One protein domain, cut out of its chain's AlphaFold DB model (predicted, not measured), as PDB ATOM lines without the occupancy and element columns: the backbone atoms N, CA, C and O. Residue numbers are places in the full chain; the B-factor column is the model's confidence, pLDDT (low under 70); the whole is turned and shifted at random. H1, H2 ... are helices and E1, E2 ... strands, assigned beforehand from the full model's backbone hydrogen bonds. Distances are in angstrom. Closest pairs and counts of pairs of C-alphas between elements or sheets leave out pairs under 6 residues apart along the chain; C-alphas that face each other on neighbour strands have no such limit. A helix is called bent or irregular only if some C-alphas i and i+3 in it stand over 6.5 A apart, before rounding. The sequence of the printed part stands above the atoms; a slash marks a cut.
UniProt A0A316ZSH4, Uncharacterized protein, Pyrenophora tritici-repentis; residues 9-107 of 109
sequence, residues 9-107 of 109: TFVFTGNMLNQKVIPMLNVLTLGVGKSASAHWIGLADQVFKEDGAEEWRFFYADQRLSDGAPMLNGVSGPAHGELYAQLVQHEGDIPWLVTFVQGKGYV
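Overview. This is residues 9 to 107 of the 109 residues of an uncharacterized protein of Pyrenophora tritici-repentis (UniProt A0A316ZSH4). A small, strongly twisted parallel sheet, E1, E2, E3 in order, lies between two helices in three layers, long H1 along one face and H2 along the other. The 99 printed residues, class mixed, hold two named helices and three strands: E1, H1, E2, H2, E3. The whole is compact, radius of gyration of the C-alphas 13.7 A, spans 42 by 29 by 19 A.

Along the chain. E1, residues 9 to 13, 12.7 A, begins at C-alpha 9 (178.506, 110.558, 173.304). E2, residues 56 to 63, spans 22.3 A; E3, residues 97 to 101, 13.8 A, ends at C-alpha 101 (170.721, 105.763, 155.281). H1, residues 25 to 50, spans 38.5 A and is irregular: C-alphas 26 and 29 are 7.8 A apart. H2, residues 77 to 89, spans 18.6 A.

Arrangement. N 12 and O 59 of E1 and E2, and N 62 and O 98 of E2 and E3, are each 2.8 A apart, within hydrogen-bond range. H1 is over E2, height over the sheet 8.7 A, closest C-alphas Asp 45 and Phe 58, 4.8 A. H2, on the opposite face, is over E2 at 8.7 A, closest C-alphas Gln 63 and His 80, 7.9 A. Strand-helix-strand units, parallel neighbours joined through a helix, are E1, H1, E2, right-handed crossover, and E2, H2, E3, left-handed. Every O i to N i+4 pair is within range in H2, 20 of 22 in H1.

Size, cuts and confidence. The printed part has no cut; its farthest C-alphas, Leu 25 and Gly 52, are 42.2 A apart. Links E1 to H1 and E2 to H2 are long. Residues 52 to 54 are under pLDDT 70.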
ATOM      1  N   THR A   9     179.099 110.111 174.559       93.94
ATOM      2  CA  THR A   9     178.506 110.558 173.304       93.94
ATOM      3  C   THR A   9     177.178 111.234 173.577       93.94
ATOM      4  O   THR A   9     176.305 110.671 174.235       93.94
ATOM      5  N   PHE A  10     177.018 112.437 173.037       96.25
ATOM      6  CA  PHE A  10     175.738 113.118 172.943       96.25
ATOM      7  C   PHE A  10     175.238 113.035 171.501       96.25
ATOM      8  O   PHE A  10     175.944 113.431 170.574       96.25
ATOM      9  N   VAL A  11     174.010 112.553 171.304       97.94
ATOM     10  CA  VAL A  11     173.388 112.494 169.975       97.94
ATOM     11  C   VAL A  11     172.102 113.303 169.965       97.94
ATOM     12  O   VAL A  11     171.180 113.053 170.740       97.94
ATOM     13  N   PHE A  12     172.027 114.252 169.040       98.50
ATOM     14  CA  PHE A  12     170.815 114.975 168.709       98.50
ATOM     15  C   PHE A  12     170.174 114.371 167.457       98.50
ATOM     16  O   PHE A  12     170.757 114.412 166.372       98.50
ATOM     17  N   THR A  13     168.945 113.869 167.584       97.50
ATOM     18  CA  THR A  13     168.157 113.412 166.430       97.50
ATOM     19  C   THR A  13     167.718 114.611 165.583       97.50
ATOM     20  O   THR A  13     166.860 115.422 165.967       97.50
ATOM     21  N   GLY A  14     168.342 114.738 164.423       96.94
ATOM     22  CA  GLY A  14     168.212 115.828 163.475       96.94
ATOM     23  C   GLY A  14     167.312 115.520 162.280       96.94
ATOM     24  O   GLY A  14     166.653 114.489 162.197       96.94
ATOM     25  N   ASN A  15     167.263 116.481 161.364       96.81
ATOM     26  CA  ASN A  15     166.754 116.345 160.001       96.81
ATOM     27  C   ASN A  15     167.441 117.384 159.090       96.81
ATOM     28  O   ASN A  15     168.158 118.255 159.583       96.81
ATOM     29  N   MET A  16     167.144 117.352 157.791       97.06
ATOM     30  CA  MET A  16     167.738 118.236 156.777       97.06
ATOM     31  C   MET A  16     167.592 119.754 157.018       97.06
ATOM     32  O   MET A  16     168.301 120.545 156.389       97.06
ATOM     33  N   LEU A  17     166.661 120.207 157.861       97.56
ATOM     34  CA  LEU A  17     166.309 121.631 157.940       97.56
ATOM     35  C   LEU A  17     167.425 122.525 158.501       97.56
ATOM     36  O   LEU A  17     167.348 123.737 158.327       97.56
ATOM     37  N   ASN A  18     168.475 121.957 159.103       96.88
ATOM     38  CA  ASN A  18     169.674 122.712 159.473       96.88
ATOM     39  C   ASN A  18     170.545 123.109 158.264       96.88
ATOM     40  O   ASN A  18     171.327 124.049 158.361       96.88
ATOM     41  N   GLN A  19     170.432 122.392 157.141       95.62
ATOM     42  CA  GLN A  19     171.225 122.628 155.928       95.62
ATOM     43  C   GLN A  19     170.400 123.197 154.772       95.62
ATOM     44  O   GLN A  19     170.956 123.823 153.871       95.62
ATOM     45  N   LYS A  20     169.082 122.964 154.757       94.12
ATOM     46  CA  LYS A  20     168.217 123.389 153.656       94.12
ATOM     47  C   LYS A  20     166.971 124.094 154.160       94.12
ATOM     48  O   LYS A  20     166.162 123.520 154.885       94.12
ATOM     49  N   VAL A  21     166.772 125.311 153.667       94.12
ATOM     50  CA  VAL A  21     165.509 126.033 153.817       94.12
ATOM     51  C   VAL A  21     164.491 125.411 152.866       94.12
ATOM     52  O   VAL A  21     164.607 125.525 151.646       94.12
ATOM     53  N   ILE A  22     163.503 124.717 153.424       92.81
ATOM     54  CA  ILE A  22     162.370 124.192 152.664       92.81
ATOM     55  C   ILE A  22     161.250 125.242 152.712       92.81
ATOM     56  O   ILE A  22     160.847 125.614 153.814       92.81
ATOM     57  N   PRO A  23     160.729 125.727 151.568       93.50
ATOM     58  CA  PRO A  23     159.754 126.820 151.520       93.50
ATOM     59  C   PRO A  23     158.331 126.347 151.875       93.50
ATOM     60  O   PRO A  23     157.398 126.484 151.090       93.50
ATOM     61  N   MET A  24     158.161 125.771 153.065       94.25
ATOM     62  CA  MET A  24     156.867 125.394 153.629       94.25
ATOM     63  C   MET A  24     156.686 126.073 154.991       94.25
ATOM     64  O   MET A  24     157.454 125.846 155.922       94.25
ATOM     65  N   LEU A  25     155.658 126.912 155.129       95.00
ATOM     66  CA  LEU A  25     155.426 127.688 156.359       95.00
ATOM     67  C   LEU A  25     155.232 126.807 157.603       95.00
ATOM     68  O   LEU A  25     155.637 127.190 158.699       95.00
ATOM     69  N   ASN A  26     154.665 125.611 157.443       95.88
ATOM     70  CA  ASN A  26     154.419 124.674 158.541       95.88
ATOM     71  C   ASN A  26     155.694 124.043 159.136       95.88
ATOM     72  O   ASN A  26     155.603 123.423 160.192       95.88
ATOM     73  N   VAL A  27     156.871 124.212 158.516       95.31
ATOM     74  CA  VAL A  27     158.159 123.763 159.079       95.31
ATOM     75  C   VAL A  27     159.019 124.909 159.613       95.31
ATOM     76  O   VAL A  27     160.161 124.668 159.994       95.31
ATOM     77  N   LEU A  28     158.495 126.142 159.678       96.50
ATOM     78  CA  LEU A  28     159.258 127.325 160.095       96.50
ATOM     79  C   LEU A  28     159.939 127.132 161.458       96.50
ATOM     80  O   LEU A  28     161.162 127.192 161.561       96.50
ATOM     81  N   THR A  29     159.156 126.878 162.506       97.62
ATOM     82  CA  THR A  29     159.681 126.741 163.874       97.62
ATOM     83  C   THR A  29     160.541 125.491 164.031       97.62
ATOM     84  O   THR A  29     161.548 125.522 164.739       97.62
ATOM     85  N   LEU A  30     160.197 124.414 163.317       96.50
ATOM     86  CA  LEU A  30     160.998 123.196 163.263       96.50
ATOM     87  C   LEU A  30     162.386 123.476 162.675       96.50
ATOM     88  O   LEU A  30     163.385 123.070 163.262       96.50
ATOM     89  N   GLY A  31     162.459 124.192 161.551       97.56
ATOM     90  CA  GLY A  31     163.718 124.549 160.906       97.56
ATOM     91  C   GLY A  31     164.570 125.475 161.763       97.56
ATOM     92  O   GLY A  31     165.753 125.205 161.943       97.56
ATOM     93  N   VAL A  32     163.968 126.497 162.383       98.25
ATOM     94  CA  VAL A  32     164.669 127.368 163.346       98.25
ATOM     95  C   VAL A  32     165.277 126.543 164.483       98.25
ATOM     96  O   VAL A  32     166.468 126.678 164.766       98.25
ATOM     97  N   GLY A  33     164.493 125.649 165.093       98.25
ATOM     98  CA  GLY A  33     164.965 124.792 166.179       98.25
ATOM     99  C   GLY A  33     166.109 123.873 165.749       98.25
ATOM    100  O   GLY A  33     167.135 123.812 166.420       98.25
ATOM    101  N   LYS A  34     165.974 123.197 164.603       97.94
ATOM    102  CA  LYS A  34     167.005 122.284 164.088       97.94
ATOM    103  C   LYS A  34     168.300 123.003 163.716       97.94
ATOM    104  O   LYS A  34     169.370 122.507 164.064       97.94
ATOM    105  N   SER A  35     168.220 124.176 163.093       98.31
ATOM    106  CA  SER A  35     169.390 125.002 162.777       98.31
ATOM    107  C   SER A  35     170.116 125.480 164.033       98.31
ATOM    108  O   SER A  35     171.335 125.341 164.123       98.31
ATOM    109  N   ALA A  36     169.379 125.983 165.028       98.56
ATOM    110  CA  ALA A  36     169.963 126.422 166.293       98.56
ATOM    111  C   ALA A  36     170.633 125.259 167.045       98.56
ATOM    112  O   ALA A  36     171.764 125.391 167.510       98.56
ATOM    113  N   SER A  37     169.977 124.094 167.111       98.62
ATOM    114  CA  SER A  37     170.558 122.897 167.723       98.62
ATOM    115  C   SER A  37     171.805 122.419 166.982       98.62
ATOM    116  O   SER A  37     172.806 122.144 167.629       98.62
ATOM    117  N   ALA A  38     171.787 122.352 165.646       98.62
ATOM    118  CA  ALA A  38     172.958 121.941 164.871       98.62
ATOM    119  C   ALA A  38     174.155 122.872 165.104       98.62
ATOM    120  O   ALA A  38     175.276 122.391 165.254       98.62
ATOM    121  N   HIS A  39     173.920 124.185 165.188       98.56
ATOM    122  CA  HIS A  39     174.965 125.152 165.513       98.56
ATOM    123  C   HIS A  39     175.594 124.873 166.885       98.56
ATOM    124  O   HIS A  39     176.816 124.781 166.994       98.56
ATOM    125  N   TRP A  40     174.767 124.674 167.916       98.56
ATOM    126  CA  TRP A  40     175.249 124.341 169.258       98.56
ATOM    127  C   TRP A  40     176.030 123.020 169.291       98.56
ATOM    128  O   TRP A  40     177.100 122.965 169.889       98.56
ATOM    129  N   ILE A  41     175.535 121.978 168.618       98.50
ATOM    130  CA  ILE A  41     176.195 120.667 168.556       98.50
ATOM    131  C   ILE A  41     177.565 120.755 167.888       98.50
ATOM    132  O   ILE A  41     178.528 120.207 168.415       98.50
ATOM    133  N   GLY A  42     177.661 121.444 166.747       97.69
ATOM    134  CA  GLY A  42     178.930 121.603 166.042       97.69
ATOM    135  C   GLY A  42     179.965 122.350 166.880       97.69
ATOM    136  O   GLY A  42     181.110 121.914 166.958       97.69
ATOM    137  N   LEU A  43     179.545 123.419 167.564       97.50
ATOM    138  CA  LEU A  43     180.409 124.147 168.492       97.50
ATOM    139  C   LEU A  43     180.854 123.259 169.663       97.50
ATOM    140  O   LEU A  43     182.034 123.244 170.001       97.50
ATOM    141  N   ALA A  44     179.933 122.504 170.266       96.06
ATOM    142  CA  ALA A  44     180.247 121.612 171.379       96.06
ATOM    143  C   ALA A  44     181.242 120.511 170.973       96.06
ATOM    144  O   ALA A  44     182.213 120.288 171.688       96.06
ATOM    145  N   ASP A  45     181.062 119.857 169.818       95.44
ATOM    146  CA  ASP A  45     182.015 118.836 169.352       95.44
ATOM    147  C   ASP A  45     183.416 119.425 169.139       95.44
ATOM    148  O   ASP A  45     184.399 118.784 169.494       95.44
ATOM    149  N   GLN A  46     183.521 120.644 168.603       93.25
ATOM    150  CA  GLN A  46     184.810 121.304 168.379       93.25
ATOM    151  C   GLN A  46     185.507 121.674 169.691       93.25
ATOM    152  O   GLN A  46     186.643 121.264 169.907       93.25
ATOM    153  N   VAL A  47     184.812 122.371 170.595       93.25
ATOM    154  CA  VAL A  47     185.382 122.814 171.879       93.25
ATOM    155  C   VAL A  47     185.851 121.624 172.718       93.25
ATOM    156  O   VAL A  47     186.978 121.606 173.199       93.25
ATOM    157  N   PHE A  48     185.022 120.585 172.851       89.81
ATOM    158  CA  PHE A  48     185.367 119.438 173.697       89.81
ATOM    159  C   PHE A  48     186.452 118.539 173.085       89.81
ATOM    160  O   PHE A  48     187.175 117.878 173.828       89.81
ATOM    161  N   LYS A  49     186.614 118.539 171.754       83.31
ATOM    162  CA  LYS A  49     187.766 117.902 171.101       83.31
ATOM    163  C   LYS A  49     189.065 118.662 171.347       83.31
ATOM    164  O   LYS A  49     190.089 118.032 171.586       83.31
ATOM    165  N   GLU A  50     189.034 119.989 171.257       78.38
ATOM    166  CA  GLU A  50     190.225 120.837 171.390       78.38
ATOM    167  C   GLU A  50     190.751 120.892 172.832       78.38
ATOM    168  O   GLU A  50     191.964 120.877 173.037       78.38
ATOM    169  N   ASP A  51     189.864 120.858 173.830       71.62
ATOM    170  CA  ASP A  51     190.220 120.915 175.257       71.62
ATOM    171  C   ASP A  51     190.863 119.618 175.804       71.62
ATOM    172  O   ASP A  51     191.099 119.489 177.008       71.62
ATOM    173  N   GLY A  52     191.132 118.620 174.954       62.94
ATOM    174  CA  GLY A  52     191.670 117.319 175.372       62.94
ATOM    175  C   GLY A  52     190.667 116.463 176.154       62.94
ATOM    176  O   GLY A  52     191.017 115.392 176.654       62.94
ATOM    177  N   ALA A  53     189.401 116.889 176.225       62.62
ATOM    178  CA  ALA A  53     188.281 116.102 176.726       62.62
ATOM    179  C   ALA A  53     187.816 115.090 175.661       62.62
ATOM    180  O   ALA A  53     186.619 114.966 175.397       62.62
ATOM    181  N   GLU A  54     188.764 114.336 175.084       63.03
ATOM    182  CA  GLU A  54     188.565 113.353 174.001       63.03
ATOM    183  C   GLU A  54     187.535 112.260 174.342       63.03
ATOM    184  O   GLU A  54     187.101 111.495 173.481       63.03
ATOM    185  N   GLU A  55     187.100 112.199 175.599       78.69
ATOM    186  CA  GLU A  55     185.974 111.384 176.019       78.69
ATOM    187  C   GLU A  55     184.656 111.816 175.368       78.69
ATOM    188  O   GLU A  55     183.854 110.939 175.072       78.69
ATOM    189  N   TRP A  56     184.401 113.113 175.148       89.88
ATOM    190  CA  TRP A  56     183.105 113.603 174.669       89.88
ATOM    191  C   TRP A  56     183.069 113.837 173.162       89.88
ATOM    192  O   TRP A  56     183.870 114.572 172.592       89.88
ATOM    193  N   ARG A  57     182.043 113.274 172.524       94.12
ATOM    194  CA  ARG A  57     181.680 113.560 171.135       94.12
ATOM    195  C   ARG A  57     180.231 114.003 171.045       94.12
ATOM    196  O   ARG A  57     179.367 113.450 171.731       94.12
ATOM    197  N   PHE A  58     179.961 114.974 170.178       97.06
ATOM    198  CA  PHE A  58     178.612 115.484 169.950       97.06
ATOM    199  C   PHE A  58     178.233 115.269 168.489       97.06
ATOM    200  O   PHE A  58     178.994 115.600 167.584       97.06
ATOM    201  N   PHE A  59     177.047 114.711 168.255       98.12
ATOM    202  CA  PHE A  59     176.578 114.395 166.911       98.12
ATOM    203  C   PHE A  59     175.176 114.937 166.656       98.12
ATOM    204  O   PHE A  59     174.285 114.831 167.497       98.12
ATOM    205  N   TYR A  60     174.971 115.475 165.460       98.69
ATOM    206  CA  TYR A  60     173.668 115.764 164.880       98.69
ATOM    207  C   TYR A  60     173.400 114.699 163.820       98.69
ATOM    208  O   TYR A  60     174.089 114.670 162.802       98.69
ATOM    209  N   ALA A  61     172.432 113.817 164.063       98.31
ATOM    210  CA  ALA A  61     172.178 112.654 163.218       98.31
ATOM    211  C   ALA A  61     170.907 112.818 162.378       98.31
ATOM    212  O   ALA A  61     169.815 112.978 162.917       98.31
ATOM    213  N   ASP A  62     171.043 112.758 161.059       97.75
ATOM    214  CA  ASP A  62     170.002 113.055 160.078       97.75
ATOM    215  C   ASP A  62     169.784 111.857 159.139       97.75
ATOM    216  O   ASP A  62     170.634 111.539 158.300       97.75
ATOM    217  N   GLN A  63     168.646 111.167 159.290       98.19
ATOM    218  CA  GLN A  63     168.283 110.068 158.394       98.19
ATOM    219  C   GLN A  63     167.899 110.631 157.021       98.19
ATOM    220  O   GLN A  63     167.001 111.465 156.894       98.19
ATOM    221  N   ARG A  64     168.533 110.109 155.972       97.81
ATOM    222  CA  ARG A  64     168.279 110.451 154.574       97.81
ATOM    223  C   ARG A  64     167.731 109.270 153.789       97.81
ATOM    224  O   ARG A  64     167.889 108.106 154.164       97.81
ATOM    225  N   LEU A  65     167.092 109.589 152.670       97.12
ATOM    226  CA  LEU A  65     166.874 108.635 151.591       97.12
ATOM    227  C   LEU A  65     168.209 108.319 150.899       97.12
ATOM    228  O   LEU A  65     169.206 109.021 151.071       97.12
ATOM    229  N   SER A  66     168.247 107.240 150.115       96.19
ATOM    230  CA  SER A  66     169.479 106.775 149.463       96.19
ATOM    231  C   SER A  66     170.073 107.757 148.450       96.19
ATOM    232  O   SER A  66     171.240 107.614 148.101       96.19
ATOM    233  N   ASP A  67     169.274 108.707 147.973       95.44
ATOM    234  CA  ASP A  67     169.643 109.797 147.067       95.44
ATOM    235  C   ASP A  67     170.002 111.103 147.809       95.44
ATOM    236  O   ASP A  67     170.258 112.125 147.178       95.44
ATOM    237  N   GLY A  68     170.005 111.089 149.146       95.44
ATOM    238  CA  GLY A  68     170.282 112.254 149.989       95.44
ATOM    239  C   GLY A  68     169.066 113.140 150.260       95.44
ATOM    240  O   GLY A  68     169.164 114.091 151.042       95.44
ATOM    241  N   ALA A  69     167.899 112.842 149.683       95.75
ATOM    242  CA  ALA A  69     166.671 113.569 149.974       95.75
ATOM    243  C   ALA A  69     166.272 113.421 151.462       95.75
ATOM    244  O   ALA A  69     166.649 112.448 152.128       95.75
ATOM    245  N   PRO A  70     165.541 114.399 152.031       95.25
ATOM    246  CA  PRO A  70     165.125 114.334 153.427       95.25
ATOM    247  C   PRO A  70     164.206 113.140 153.676       95.25
ATOM    248  O   PRO A  70     163.312 112.856 152.877       95.25
ATOM    249  N   MET A  71     164.354 112.505 154.837       95.00
ATOM    250  CA  MET A  71     163.386 111.523 155.313       95.00
ATOM    251  C   MET A  71     162.131 112.234 155.837       95.00
ATOM    252  O   MET A  71     162.020 112.538 157.021       95.00
ATOM    253  N   LEU A  72     161.193 112.549 154.940       89.38
ATOM    254  CA  LEU A  72     159.922 113.189 155.313       89.38
ATOM    255  C   LEU A  72     158.992 112.214 156.044       89.38
ATOM    256  O   LEU A  72     158.381 112.569 157.046       89.38
ATOM    257  N   ASN A  73     158.918 110.982 155.539       88.00
ATOM    258  CA  ASN A  73     158.137 109.873 156.079       88.00
ATOM    259  C   ASN A  73     159.009 108.614 156.037       88.00
ATOM    260  O   ASN A  73     159.748 108.445 155.074       88.00
ATOM    261  N   GLY A  74     158.892 107.718 157.021       89.00
ATOM    262  CA  GLY A  74     159.672 106.467 157.041       89.00
ATOM    263  C   GLY A  74     160.935 106.506 157.910       89.00
ATOM    264  O   GLY A  74     161.869 105.739 157.686       89.00
ATOM    265  N   VAL A  75     160.962 107.382 158.918       92.94
ATOM    266  CA  VAL A  75     161.963 107.343 159.994       92.94
ATOM    267  C   VAL A  75     161.993 105.937 160.607       92.94
ATOM    268  O   VAL A  75     160.951 105.389 160.965       92.94
ATOM    269  N   SER A  76     163.185 105.354 160.724       96.31
ATOM    270  CA  SER A  76     163.377 103.976 161.183       96.31
ATOM    271  C   SER A  76     164.103 103.948 162.523       96.31
ATOM    272  O   SER A  76     165.295 104.248 162.596       96.31
ATOM    273  N   GLY A  77     163.392 103.565 163.586       96.88
ATOM    274  CA  GLY A  77     163.965 103.402 164.927       96.88
ATOM    275  C   GLY A  77     165.159 102.436 164.970       96.88
ATOM    276  O   GLY A  77     166.201 102.817 165.499       96.88
ATOM    277  N   PRO A  78     165.072 101.234 164.363       97.69
ATOM    278  CA  PRO A  78     166.208 100.316 164.276       97.69
ATOM    279  C   PRO A  78     167.436 100.925 163.587       97.69
ATOM    280  O   PRO A  78     168.536 100.820 164.117       97.69
ATOM    281  N   ALA A  79     167.250 101.647 162.473       97.19
ATOM    282  CA  ALA A  79     168.363 102.298 161.776       97.19
ATOM    283  C   ALA A  79     169.050 103.371 162.639       97.19
ATOM    284  O   ALA A  79     170.268 103.524 162.583       97.19
ATOM    285  N   HIS A  80     168.280 104.106 163.449       97.88
ATOM    286  CA  HIS A  80     168.842 105.044 164.424       97.88
ATOM    287  C   HIS A  80     169.626 104.306 165.510       97.88
ATOM    288  O   HIS A  80     170.723 104.726 165.849       97.88
ATOM    289  N   GLY A  81     169.094 103.197 166.034       97.38
ATOM    290  CA  GLY A  81     169.780 102.382 167.040       97.38
ATOM    291  C   GLY A  81     171.130 101.852 166.553       97.38
ATOM    292  O   GLY A  81     172.121 101.971 167.267       97.38
ATOM    293  N   GLU A  82     171.179 101.338 165.321       96.12
ATOM    294  CA  GLU A  82     172.414 100.869 164.680       96.12
ATOM    295  C   GLU A  82     173.448 101.991 164.547       96.12
ATOM    296  O   GLU A  82     174.585 101.837 164.992       96.12
ATOM    297  N   LEU A  83     173.054 103.148 164.000       97.00
ATOM    298  CA  LEU A  83     173.956 104.293 163.888       97.00
ATOM    299  C   LEU A  83     174.422 104.775 165.267       97.00
ATOM    300  O   LEU A  83     175.603 105.032 165.467       97.00
ATOM    301  N   TYR A  84     173.512 104.919 166.228       96.81
ATOM    302  CA  TYR A  84     173.841 105.484 167.537       96.81
ATOM    303  C   TYR A  84     174.790 104.567 168.308       96.81
ATOM    304  O   TYR A  84     175.686 105.069 168.983       96.81
ATOM    305  N   ALA A  85     174.665 103.246 168.155       94.69
ATOM    306  CA  ALA A  85     175.630 102.295 168.696       94.69
ATOM    307  C   ALA A  85     177.045 102.522 168.126       94.69
ATOM    308  O   ALA A  85     177.996 102.615 168.904       94.69
ATOM    309  N   GLN A  86     177.173 102.717 166.805       94.00
ATOM    310  CA  GLN A  86     178.455 103.042 166.154       94.00
ATOM    311  C   GLN A  86     179.030 104.374 166.666       94.00
ATOM    312  O   GLN A  86     180.217 104.477 166.987       94.00
ATOM    313  N   LEU A  87     178.179 105.398 166.814       95.00
ATOM    314  CA  LEU A  87     178.582 106.711 167.332       95.00
ATOM    315  C   LEU A  87     179.023 106.662 168.797       95.00
ATOM    316  O   LEU A  87     179.902 107.425 169.183       95.00
ATOM    317  N   VAL A  88     178.440 105.795 169.628       93.31
ATOM    318  CA  VAL A  88     178.857 105.600 171.032       93.31
ATOM    319  C   VAL A  88     180.210 104.894 171.117       93.31
ATOM    320  O   VAL A  88     181.023 105.205 171.983       93.31
ATOM    321  N   GLN A  89     180.493 103.987 170.186       91.06
ATOM    322  CA  GLN A  89     181.780 103.297 170.104       91.06
ATOM    323  C   GLN A  89     182.893 104.183 169.505       91.06
ATOM    324  O   GLN A  89     184.076 103.835 169.593       91.06
ATOM    325  N   HIS A  90     182.535 105.363 168.979       89.12
ATOM    326  CA  HIS A  90     183.408 106.267 168.217       89.12
ATOM    327  C   HIS A  90     184.118 105.500 167.092       89.12
ATOM    328  O   HIS A  90     185.340 105.568 166.954       89.12
ATOM    329  N   GLU A  91     183.362 104.683 166.356       86.69
ATOM    330  CA  GLU A  91     183.905 103.902 165.247       86.69
ATOM    331  C   GLU A  91     184.162 104.790 164.029       86.69
ATOM    332  O   GLU A  91     183.270 105.482 163.538       86.69
ATOM    333  N   GLY A  92     185.394 104.739 163.521       84.81
ATOM    334  CA  GLY A  92     185.816 105.525 162.365       84.81
ATOM    335  C   GLY A  92     185.934 107.027 162.642       84.81
ATOM    336  O   GLY A  92     185.763 107.511 163.760       84.81
ATOM    337  N   ASP A  93     186.246 107.777 161.589       87.00
ATOM    338  CA  ASP A  93     186.336 109.238 161.630       87.00
ATOM    339  C   ASP A  93     185.025 109.866 161.135       87.00
ATOM    340  O   ASP A  93     184.917 110.381 160.021       87.00
ATOM    341  N   ILE A  94     183.973 109.721 161.945       93.31
ATOM    342  CA  ILE A  94     182.651 110.270 161.632       93.31
ATOM    343  C   ILE A  94     182.597 111.741 162.092       93.31
ATOM    344  O   ILE A  94     182.890 112.024 163.264       93.31
ATOM    345  N   PRO A  95     182.207 112.694 161.219       95.81
ATOM    346  CA  PRO A  95     182.052 114.099 161.599       95.81
ATOM    347  C   PRO A  95     180.872 114.296 162.559       95.81
ATOM    348  O   PRO A  95     179.972 113.469 162.620       95.81
ATOM    349  N   TRP A  96     180.824 115.420 163.280       97.19
ATOM    350  CA  TRP A  96     179.687 115.739 164.159       97.19
ATOM    351  C   TRP A  96     178.356 115.824 163.398       97.19
ATOM    352  O   TRP A  96     177.306 115.473 163.930       97.19
ATOM    353  N   LEU A  97     178.384 116.291 162.146       97.94
ATOM    354  CA  LEU A  97     177.208 116.375 161.289       97.94
ATOM    355  C   LEU A  97     177.068 115.074 160.499       97.94
ATOM    356  O   LEU A  97     177.735 114.868 159.485       97.94
ATOM    357  N   VAL A  98     176.207 114.193 160.993       97.94
ATOM    358  CA  VAL A  98     176.063 112.822 160.511       97.94
ATOM    359  C   VAL A  98     174.810 112.707 159.669       97.94
ATOM    360  O   VAL A  98     173.698 112.869 160.163       97.94
ATOM    361  N   THR A  99     174.978 112.341 158.406       97.88
ATOM    362  CA  THR A  99     173.886 111.859 157.561       97.88
ATOM    363  C   THR A  99     173.988 110.351 157.401       97.88
ATOM    364  O   THR A  99     175.083 109.805 157.283       97.88
ATOM    365  N   PHE A 100     172.857 109.653 157.413       98.00
ATOM    366  CA  PHE A 100     172.855 108.193 157.321       98.00
ATOM    367  C   PHE A 100     171.646 107.656 156.568       98.00
ATOM    368  O   PHE A 100     170.601 108.301 156.497       98.00
ATOM    369  N   VAL A 101     171.785 106.454 156.015       97.75
ATOM    370  CA  VAL A 101     170.721 105.763 155.281       97.75
ATOM    371  C   VAL A 101     170.488 104.403 155.924       97.75
ATOM    372  O   VAL A 101     171.437 103.684 156.247       97.75
ATOM    373  N   GLN A 102     169.219 104.031 156.098       96.94
ATOM    374  CA  GLN A 102     168.846 102.713 156.612       96.94
ATOM    375  C   GLN A 102     169.524 101.599 155.801       96.94
ATOM    376  O   GLN A 102     169.492 101.610 154.572       96.94
ATOM    377  N   GLY A 103     170.150 100.647 156.498       95.31
ATOM    378  CA  GLY A 103     170.882  99.535 155.886       95.31
ATOM    379  C   GLY A 103     172.240  99.901 155.271       95.31
ATOM    380  O   GLY A 103     172.914  99.014 154.758       95.31
ATOM    381  N   LYS A 104     172.655 101.177 155.307       95.25
ATOM    382  CA  LYS A 104     173.987 101.623 154.852       95.25
ATOM    383  C   LYS A 104     174.833 102.252 155.960       95.25
ATOM    384  O   LYS A 104     176.049 102.287 155.825       95.25
ATOM    385  N   GLY A 105     174.210 102.747 157.033       94.50
ATOM    386  CA  GLY A 105     174.908 103.502 158.076       94.50
ATOM    387  C   GLY A 105     175.270 104.911 157.599       94.50
ATOM    388  O   GLY A 105     174.520 105.508 156.818       94.50
ATOM    389  N   TYR A 106     176.392 105.447 158.085       96.38
ATOM    390  CA  TYR A 106     176.886 106.775 157.706       96.38
ATOM    391  C   TYR A 106     177.110 106.892 156.191       96.38
ATOM    392  O   TYR A 106     177.762 106.055 155.569       96.38
ATOM    393  N   VAL A 107     176.585 107.966 155.599       96.12
ATOM    394  CA  VAL A 107     176.780 108.320 154.189       96.12
ATOM    395  C   VAL A 107     177.039 109.814 154.112       96.12
ATOM    396  O   VAL A 107     176.253 110.599 154.636       96.12
TER     397      VAL A 107